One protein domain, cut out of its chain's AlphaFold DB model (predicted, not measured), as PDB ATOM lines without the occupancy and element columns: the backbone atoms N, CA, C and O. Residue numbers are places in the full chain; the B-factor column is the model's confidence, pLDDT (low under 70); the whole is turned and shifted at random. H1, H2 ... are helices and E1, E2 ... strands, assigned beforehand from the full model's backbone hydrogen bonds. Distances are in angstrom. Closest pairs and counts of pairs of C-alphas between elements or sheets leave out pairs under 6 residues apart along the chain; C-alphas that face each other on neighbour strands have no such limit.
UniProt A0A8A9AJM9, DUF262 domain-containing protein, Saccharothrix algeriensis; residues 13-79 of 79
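What this domain is: This is residues 13 to 79 of the 79 residues of the protein "DUF262 domain-containing protein" of Saccharothrix algeriensis (UniProt A0A8A9AJM9). A two-strand hairpin, E1 and E2, makes one end of a loose, elongated shape; helix H2 stands at the other end, with short helix H1 to one side. The printed part has 67 residues with two named helices and two named strands, in the order H1, H2, E1, E2; the sheet, E1 - E2, is antiparallel. The class is mixed, with 29 residues, under half, in named elements. It is only just loose, close to compact: radius of gyration of the C-alphas 13.1 A, spans 39 by 25 by 18 A.

How they stand to each other: Start at the hairpin of E1, residues 58 to 61, and E2, residues 70 to 74, at 154 degrees; N 60 and O 71 are 2.8 A apart, within hydrogen-bond range. Residues 24 to 25 pair, parallel, with residues 70 to 71 of E2. H1, residues 13 to 20, is only just apart from E2, closest 8.2 A, and apart from H2, residues 38 to 49. In H1 and H2 every O i to N i+4 pair is within hydrogen-bond range.

Where its parts are: Find C-alpha 13 at (41.886, -58.911, 46.651), where H1 begins. H2 runs 16.6 A from C-alpha 38 to C-alpha 49; E1 spans 10.2 A, and E2 12.0 A, to C-alpha 74 at (44.059, -41.584, 52.060).

The domain as a whole: The two farthest C-alphas, of Asn 50 and Gly 65, are 39.2 A apart. The printed part has no cut; the link H1 to H2 is long. Residues 65 to 67 have pLDDT under 70.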
ATOM      1  N   GLN A  13      41.344 -58.281  47.855       90.06
ATOM      2  CA  GLN A  13      41.886 -58.911  46.651       90.06
ATOM      3  C   GLN A  13      41.940 -57.938  45.470       90.06
ATOM      4  O   GLN A  13      42.928 -57.909  44.737       90.06
ATOM      5  N   THR A  14      40.900 -57.126  45.273       89.69
ATOM      6  CA  THR A  14      40.884 -56.141  44.185       89.69
ATOM      7  C   THR A  14      41.968 -55.086  44.389       89.69
ATOM      8  O   THR A  14      42.699 -54.759  43.454       89.69
ATOM      9  N   LEU A  15      42.125 -54.615  45.626       89.38
ATOM     10  CA  LEU A  15      43.154 -53.649  45.997       89.38
ATOM     11  C   LEU A  15      44.568 -54.215  45.801       89.38
ATOM     12  O   LEU A  15      45.424 -53.554  45.212       89.38
ATOM     13  N   TYR A  16      44.783 -55.472  46.200       90.69
ATOM     14  CA  TYR A  16      46.019 -56.208  45.938       90.69
ATOM     15  C   TYR A  16      46.301 -56.331  44.437       90.69
ATOM     16  O   TYR A  16      47.419 -56.080  43.995       90.69
ATOM     17  N   ASN A  17      45.287 -56.641  43.624       92.38
ATOM     18  CA  ASN A  17      45.441 -56.703  42.173       92.38
ATOM     19  C   ASN A  17      45.820 -55.336  41.583       92.38
ATOM     20  O   ASN A  17      46.616 -55.281  40.647       92.38
ATOM     21  N   PHE A  18      45.284 -54.226  42.098       91.12
ATOM     22  CA  PHE A  18      45.688 -52.891  41.645       91.12
ATOM     23  C   PHE A  18      47.152 -52.598  41.963       91.12
ATOM     24  O   PHE A  18      47.853 -52.056  41.109       91.12
ATOM     25  N   TYR A  19      47.616 -52.979  43.155       90.62
ATOM     26  CA  TYR A  19      49.025 -52.883  43.522       90.62
ATOM     27  C   TYR A  19      49.902 -53.745  42.602       90.62
ATOM     28  O   TYR A  19      50.816 -53.228  41.963       90.62
ATOM     29  N   PHE A  20      49.577 -55.034  42.469       92.44
ATOM     30  CA  PHE A  20      50.352 -56.003  41.689       92.44
ATOM     31  C   PHE A  20      50.472 -55.619  40.208       92.44
ATOM     32  O   PHE A  20      51.538 -55.748  39.615       92.44
ATOM     33  N   ASN A  21      49.397 -55.093  39.616       92.50
ATOM     34  CA  ASN A  21      49.384 -54.652  38.219       92.50
ATOM     35  C   ASN A  21      49.949 -53.230  38.013       92.50
ATOM     36  O   ASN A  21      49.877 -52.704  36.903       92.50
ATOM     37  N   GLY A  22      50.468 -52.573  39.058       90.44
ATOM     38  CA  GLY A  22      51.020 -51.218  38.957       90.44
ATOM     39  C   GLY A  22      49.976 -50.143  38.629       90.44
ATOM     40  O   GLY A  22      50.291 -49.125  38.017       90.44
ATOM     41  N   TYR A  23      48.711 -50.363  38.997       91.31
ATOM     42  CA  TYR A  23      47.620 -49.417  38.742       91.31
ATOM     43  C   TYR A  23      47.492 -48.329  39.807       91.31
ATOM     44  O   TYR A  23      46.791 -47.347  39.558       91.31
ATOM     45  N   LEU A  24      48.155 -48.480  40.955       90.56
ATOM     46  CA  LEU A  24      48.151 -47.503  42.041       90.56
ATOM     47  C   LEU A  24      49.289 -46.492  41.885       90.56
ATOM     48  O   LEU A  24      50.448 -46.863  41.723       90.56
ATOM     49  N   GLN A  25      48.953 -45.213  42.015       91.19
ATOM     50  CA  GLN A  25      49.885 -44.096  42.007       91.19
ATOM     51  C   GLN A  25      49.868 -43.391  43.366       91.19
ATOM     52  O   GLN A  25      48.808 -43.073  43.909       91.19
ATOM     53  N   VAL A  26      51.056 -43.105  43.907       90.62
ATOM     54  CA  VAL A  26      51.225 -42.373  45.172       90.62
ATOM     55  C   VAL A  26      51.808 -40.996  44.893       90.62
ATOM     56  O   VAL A  26      52.940 -40.871  44.421       90.62
ATOM     57  N   ASN A  27      51.080 -39.943  45.254       90.50
ATOM     58  CA  ASN A  27      51.575 -38.579  45.135       90.50
ATOM     59  C   ASN A  27      52.316 -38.140  46.405       90.50
ATOM     60  O   ASN A  27      51.728 -37.779  47.422       90.50
ATOM     61  N   ARG A  28      53.650 -38.146  46.350       89.88
ATOM     62  CA  ARG A  28      54.505 -37.819  47.503       89.88
ATOM     63  C   ARG A  28      54.493 -36.340  47.908       89.88
ATOM     64  O   ARG A  28      55.059 -36.023  48.946       89.88
ATOM     65  N   ARG A  29      53.862 -35.441  47.137       92.25
ATOM     66  CA  ARG A  29      53.816 -34.002  47.464       92.25
ATOM     67  C   ARG A  29      53.019 -33.707  48.735       92.25
ATOM     68  O   ARG A  29      53.351 -32.761  49.437       92.25
ATOM     69  N   TYR A  30      51.986 -34.501  49.013       91.38
ATOM     70  CA  TYR A  30      51.071 -34.278  50.137       91.38
ATOM     71  C   TYR A  30      50.898 -35.501  51.053       91.38
ATOM     72  O   TYR A  30      50.202 -35.419  52.063       91.38
ATOM     73  N   GLN A  31      51.532 -36.634  50.736       92.31
ATOM     74  CA  GLN A  31      51.455 -37.849  51.550       92.31
ATOM     75  C   GLN A  31      52.492 -37.855  52.681       92.31
ATOM     76  O   GLN A  31      53.659 -37.507  52.484       92.31
ATOM     77  N   ARG A  32      52.081 -38.311  53.873       89.62
ATOM     78  CA  ARG A  32      52.987 -38.478  55.023       89.62
ATOM     79  C   ARG A  32      53.971 -39.626  54.783       89.62
ATOM     80  O   ARG A  32      53.717 -40.543  53.999       89.62
ATOM     81  N   LYS A  33      55.105 -39.590  55.487       92.25
ATOM     82  CA  LYS A  33      56.077 -40.692  55.485       92.25
ATOM     83  C   LYS A  33      55.432 -41.970  56.027       92.25
ATOM     84  O   LYS A  33      54.591 -41.906  56.922       92.25
ATOM     85  N   LEU A  34      55.849 -43.119  55.499       93.19
ATOM     86  CA  LEU A  34      55.499 -44.420  56.067       93.19
ATOM     87  C   LEU A  34      56.219 -44.569  57.407       93.19
ATOM     88  O   LEU A  34      57.445 -44.521  57.438       93.19
ATOM     89  N   VAL A  35      55.458 -44.672  58.494       95.00
ATOM     90  CA  VAL A  35      56.010 -44.686  59.863       95.00
ATOM     91  C   VAL A  35      55.564 -45.897  60.667       95.00
ATOM     92  O   VAL A  35      56.038 -46.072  61.781       95.00
ATOM     93  N   TRP A  36      54.693 -46.739  60.106       95.81
ATOM     94  CA  TRP A  36      54.290 -47.971  60.766       95.81
ATOM     95  C   TRP A  36      55.467 -48.925  60.943       95.81
ATOM     96  O   TRP A  36      56.124 -49.334  59.976       95.81
ATOM     97  N   SER A  37      55.675 -49.294  62.199       97.12
ATOM     98  CA  SER A  37      56.523 -50.392  62.637       97.12
ATOM     99  C   SER A  37      56.021 -51.736  62.102       97.12
ATOM    100  O   SER A  37      54.909 -51.863  61.580       97.12
ATOM    101  N   VAL A  38      56.856 -52.768  62.226       96.44
ATOM    102  CA  VAL A  38      56.470 -54.138  61.863       96.44
ATOM    103  C   VAL A  38      55.278 -54.602  62.706       96.44
ATOM    104  O   VAL A  38      54.329 -55.144  62.145       96.44
ATOM    105  N   ASP A  39      55.270 -54.300  64.005       97.75
ATOM    106  CA  ASP A  39      54.195 -54.677  64.930       97.75
ATOM    107  C   ASP A  39      52.850 -54.035  64.555       97.75
ATOM    108  O   ASP A  39      51.799 -54.670  64.628       97.75
ATOM    109  N   GLU A  40      52.853 -52.775  64.111       96.44
ATOM    110  CA  GLU A  40      51.632 -52.104  63.641       96.44
ATOM    111  C   GLU A  40      51.095 -52.730  62.350       96.44
ATOM    112  O   GLU A  40      49.885 -52.922  62.211       96.44
ATOM    113  N   LYS A  41      51.987 -53.111  61.427       95.06
ATOM    114  CA  LYS A  41      51.600 -53.828  60.203       95.06
ATOM    115  C   LYS A  41      51.033 -55.213  60.515       95.06
ATOM    116  O   LYS A  41      50.039 -55.602  59.908       95.06
ATOM    117  N   GLN A  42      51.616 -55.932  61.474       97.00
ATOM    118  CA  GLN A  42      51.099 -57.224  61.937       97.00
ATOM    119  C   GLN A  42      49.688 -57.085  62.520       97.00
ATOM    120  O   GLN A  42      48.794 -57.807  62.098       97.00
ATOM    121  N   LYS A  43      49.436 -56.080  63.369       96.31
ATOM    122  CA  LYS A  43      48.092 -55.810  63.919       96.31
ATOM    123  C   LYS A  43      47.038 -55.526  62.846       96.31
ATOM    124  O   LYS A  43      45.873 -55.895  63.012       96.31
ATOM    125  N   LEU A  44      47.415 -54.874  61.741       94.75
ATOM    126  CA  LEU A  44      46.516 -54.718  60.594       94.75
ATOM    127  C   LEU A  44      46.173 -56.082  59.977       94.75
ATOM    128  O   LEU A  44      44.999 -56.351  59.731       94.75
ATOM    129  N   ILE A  45      47.169 -56.944  59.760       94.44
ATOM    130  CA  ILE A  45      46.962 -58.302  59.234       94.44
ATOM    131  C   ILE A  45      46.069 -59.111  60.183       94.44
ATOM    132  O   ILE A  45      45.093 -59.711  59.734       94.44
ATOM    133  N   ASP A  46      46.325 -59.053  61.489       96.88
ATOM    134  CA  ASP A  46      45.506 -59.722  62.502       96.88
ATOM    135  C   ASP A  46      44.054 -59.236  62.453       96.88
ATOM    136  O   ASP A  46      43.126 -60.034  62.568       96.88
ATOM    137  N   SER A  47      43.837 -57.938  62.224       95.56
ATOM    138  CA  SER A  47      42.494 -57.367  62.073       95.56
ATOM    139  C   SER A  47      41.770 -57.934  60.850       95.56
ATOM    140  O   SER A  47      40.594 -58.282  60.950       95.56
ATOM    141  N   VAL A  48      42.471 -58.092  59.719       92.94
ATOM    142  CA  VAL A  48      41.928 -58.733  58.506       92.94
ATOM    143  C   VAL A  48      41.534 -60.185  58.792       92.94
ATOM    144  O   VAL A  48      40.415 -60.591  58.478       92.94
ATOM    145  N   VAL A  49      42.432 -60.962  59.404       95.56
ATOM    146  CA  VAL A  49      42.215 -62.388  59.706       95.56
ATOM    147  C   VAL A  49      41.046 -62.581  60.674       95.56
ATOM    148  O   VAL A  49      40.193 -63.440  60.451       95.56
ATOM    149  N   ASN A  50      40.953 -61.736  61.703       96.88
ATOM    150  CA  ASN A  50      39.877 -61.762  62.696       96.88
ATOM    151  C   ASN A  50      38.579 -61.082  62.224       96.88
ATOM    152  O   ASN A  50      37.635 -60.967  63.004       96.88
ATOM    153  N   LYS A  51      38.504 -60.640  60.959       93.06
ATOM    154  CA  LYS A  51      37.333 -59.962  60.372       93.06
ATOM    155  C   LYS A  51      36.891 -58.725  61.166       93.06
ATOM    156  O   LYS A  51      35.702 -58.407  61.227       93.06
ATOM    157  N   LEU A  52      37.849 -58.026  61.772       94.06
ATOM    158  CA  LEU A  52      37.603 -56.758  62.444       94.06
ATOM    159  C   LEU A  52      37.400 -55.647  61.403       94.06
ATOM    160  O   LEU A  52      37.996 -55.694  60.323       94.06
ATOM    161  N   PRO A  53      36.571 -54.632  61.698       89.81
ATOM    162  CA  PRO A  53      36.377 -53.509  60.793       89.81
ATOM    163  C   PRO A  53      37.682 -52.721  60.618       89.81
ATOM    164  O   PRO A  53      38.302 -52.299  61.593       89.81
ATOM    165  N   ILE A  54      38.078 -52.490  59.366       88.62
ATOM    166  CA  ILE A  54      39.264 -51.704  59.006       88.62
ATOM    167  C   ILE A  54      38.807 -50.352  58.451       88.62
ATOM    168  O   ILE A  54      37.860 -50.312  57.661       88.62
ATOM    169  N   PRO A  55      39.460 -49.235  58.829       88.00
ATOM    170  CA  PRO A  55      39.144 -47.930  58.270       88.00
ATOM    171  C   PRO A  55      39.263 -47.909  56.744       88.00
ATOM    172  O   PRO A  55      40.196 -48.477  56.172       88.00
ATOM    173  N   LEU A  56      38.343 -47.189  56.104       87.81
ATOM    174  CA  LEU A  56      38.288 -47.013  54.654       87.81
ATOM    175  C   LEU A  56      39.631 -46.531  54.077       87.81
ATOM    176  O   LEU A  56      40.385 -45.791  54.714       87.81
ATOM    177  N   VAL A  57      39.919 -46.949  52.848       88.69
ATOM    178  CA  VAL A  57      41.025 -46.444  52.023       88.69
ATOM    179  C   VAL A  57      40.397 -45.680  50.865       88.69
ATOM    180  O   VAL A  57      39.466 -46.182  50.235       88.69
ATOM    181  N   LEU A  58      40.878 -44.465  50.602       88.94
ATOM    182  CA  LEU A  58      40.318 -43.600  49.566       88.94
ATOM    183  C   LEU A  58      41.248 -43.579  48.356       88.94
ATOM    184  O   LEU A  58      42.406 -43.167  48.460       88.94
ATOM    185  N   ILE A  59      40.720 -43.990  47.205       89.31
ATOM    186  CA  ILE A  59      41.399 -43.941  45.910       89.31
ATOM    187  C   ILE A  59      40.561 -43.138  44.914       89.31
ATOM    188  O   ILE A  59      39.335 -43.229  44.917       89.31
ATOM    189  N   ALA A  60      41.218 -42.354  44.066       88.31
ATOM    190  CA  ALA A  60      40.584 -41.586  43.003       88.31
ATOM    191  C   ALA A  60      40.966 -42.168  41.642       88.31
ATOM    192  O   ALA A  60      42.141 -42.427  41.383       88.31
ATOM    193  N   GLU A  61      39.992 -42.363  40.757       87.75
ATOM    194  CA  GLU A  61      40.277 -42.727  39.370       87.75
ATOM    195  C   GLU A  61      40.897 -41.539  38.630       87.75
ATOM    196  O   GLU A  61      40.470 -40.390  38.775       87.75
ATOM    197  N   ARG A  62      41.926 -41.817  37.832       85.25
ATOM    198  CA  ARG A  62      42.601 -40.815  37.011       85.25
ATOM    199  C   ARG A  62      42.105 -40.850  35.563       85.25
ATOM    200  O   ARG A  62      41.674 -41.898  35.083       85.25
ATOM    201  N   PRO A  63      42.208 -39.731  34.820       81.94
ATOM    202  CA  PRO A  63      41.827 -39.691  33.411       81.94
ATOM    203  C   PRO A  63      42.529 -40.768  32.572       81.94
ATOM    204  O   PRO A  63      43.712 -41.070  32.779       81.94
ATOM    205  N   ARG A  64      41.813 -41.319  31.581       72.19
ATOM    206  CA  ARG A  64      42.359 -42.315  30.643       72.19
ATOM    207  C   ARG A  64      43.621 -41.785  29.952       72.19
ATOM    208  O   ARG A  64      43.668 -40.631  29.541       72.19
ATOM    209  N   GLY A  65      44.626 -42.651  29.810       68.62
ATOM    210  CA  GLY A  65      45.922 -42.315  29.207       68.62
ATOM    211  C   GLY A  65      46.988 -41.837  30.201       68.62
ATOM    212  O   GLY A  65      48.117 -41.578  29.795       68.62
ATOM    213  N   THR A  66      46.670 -41.750  31.497       68.19
ATOM    214  CA  THR A  66      47.664 -41.477  32.544       68.19
ATOM    215  C   THR A  66      48.315 -42.763  33.070       68.19
ATOM    216  O   THR A  66      47.678 -43.815  33.145       68.19
ATOM    217  N   ILE A  67      49.606 -42.693  33.424       65.25
ATOM    218  CA  ILE A  67      50.319 -43.784  34.111       65.25
ATOM    219  C   ILE A  67      49.746 -43.904  35.532       65.25
ATOM    220  O   ILE A  67      49.723 -42.914  36.270       65.25
ATOM    221  N   GLY A  68      49.288 -45.106  35.891       70.25
ATOM    222  CA  GLY A  68      48.547 -45.380  37.125       70.25
ATOM    223  C   GLY A  68      47.073 -44.978  37.006       70.25
ATOM    224  O   GLY A  68      46.748 -43.794  36.928       70.25
ATOM    225  N   LYS A  69      46.177 -45.973  36.993       85.12
ATOM    226  CA  LYS A  69      44.723 -45.770  36.850       85.12
ATOM    227  C   LYS A  69      44.084 -45.144  38.089       85.12
ATOM    228  O   LYS A  69      43.076 -44.456  37.961       85.12
ATOM    229  N   TYR A  70      44.662 -45.373  39.264       90.12
ATOM    230  CA  TYR A  70      44.116 -44.926  40.539       90.12
ATOM    231  C   TYR A  70      45.176 -44.177  41.347       90.12
ATOM    232  O   TYR A  70      46.305 -44.643  41.475       90.12
ATOM    233  N   GLU A  71      44.819 -43.029  41.914       90.69
ATOM    234  CA  GLU A  71      45.647 -42.266  42.852       90.69
ATOM    235  C   GLU A  71      45.187 -42.521  44.288       90.69
ATOM    236  O   GLU A  71      43.995 -42.462  44.582       90.69
ATOM    237  N   ILE A  72      46.129 -42.787  45.193       91.38
ATOM    238  CA  ILE A  72      45.833 -42.961  46.620       91.38
ATOM    239  C   ILE A  72      45.699 -41.588  47.284       91.38
ATOM    240  O   ILE A  72      46.661 -40.815  47.330       91.38
ATOM    241  N   ILE A  73      44.517 -41.319  47.839       91.12
ATOM    242  CA  ILE A  73      44.180 -40.060  48.514       91.12
ATOM    243  C   ILE A  73      44.386 -40.191  50.027       91.12
ATOM    244  O   ILE A  73      45.074 -39.364  50.622       91.12
ATOM    245  N   ASP A  74      43.875 -41.266  50.637       90.88
ATOM    246  CA  ASP A  74      44.059 -41.584  52.060       90.88
ATOM    247  C   ASP A  74      44.259 -43.089  52.278       90.88
ATOM    248  O   ASP A  74      43.838 -43.915  51.470       90.88
ATOM    249  N   GLY A  75      44.886 -43.448  53.399       90.75
ATOM    250  CA  GLY A  75      45.055 -44.839  53.814       90.75
ATOM    251  C   GLY A  75      46.345 -45.497  53.344       90.75
ATOM    252  O   GLY A  75      46.475 -46.708  53.463       90.75
ATOM    253  N   LEU A  76      47.331 -44.710  52.898       92.25
ATOM    254  CA  LEU A  76      48.618 -45.201  52.393       92.25
ATOM    255  C   LEU A  76      49.374 -46.135  53.361       92.25
ATOM    256  O   LEU A  76      50.092 -47.004  52.902       92.25
ATOM    257  N   GLN A  77      49.238 -45.978  54.683       92.50
ATOM    258  CA  GLN A  77      49.895 -46.885  55.648       92.50
ATOM    259  C   GLN A  77      49.269 -48.289  55.676       92.50
ATOM    260  O   GLN A  77      49.898 -49.227  56.154       92.50
ATOM    261  N   ARG A  78      48.017 -48.410  55.215       91.62
ATOM    262  CA  ARG A  78      47.229 -49.652  55.193       91.62
ATOM    263  C   ARG A  78      47.362 -50.414  53.865       91.62
ATOM    264  O   ARG A  78      46.697 -51.433  53.704       91.62
ATOM    265  N   LEU A  79      48.165 -49.894  52.934       87.56
ATOM    266  CA  LEU A  79      48.453 -50.439  51.604       87.56
ATOM    267  C   LEU A  79      49.893 -50.946  51.550       87.56
ATOM    268  O   LEU A  79      50.092 -52.034  50.975       87.56
TER     269      LEU A  79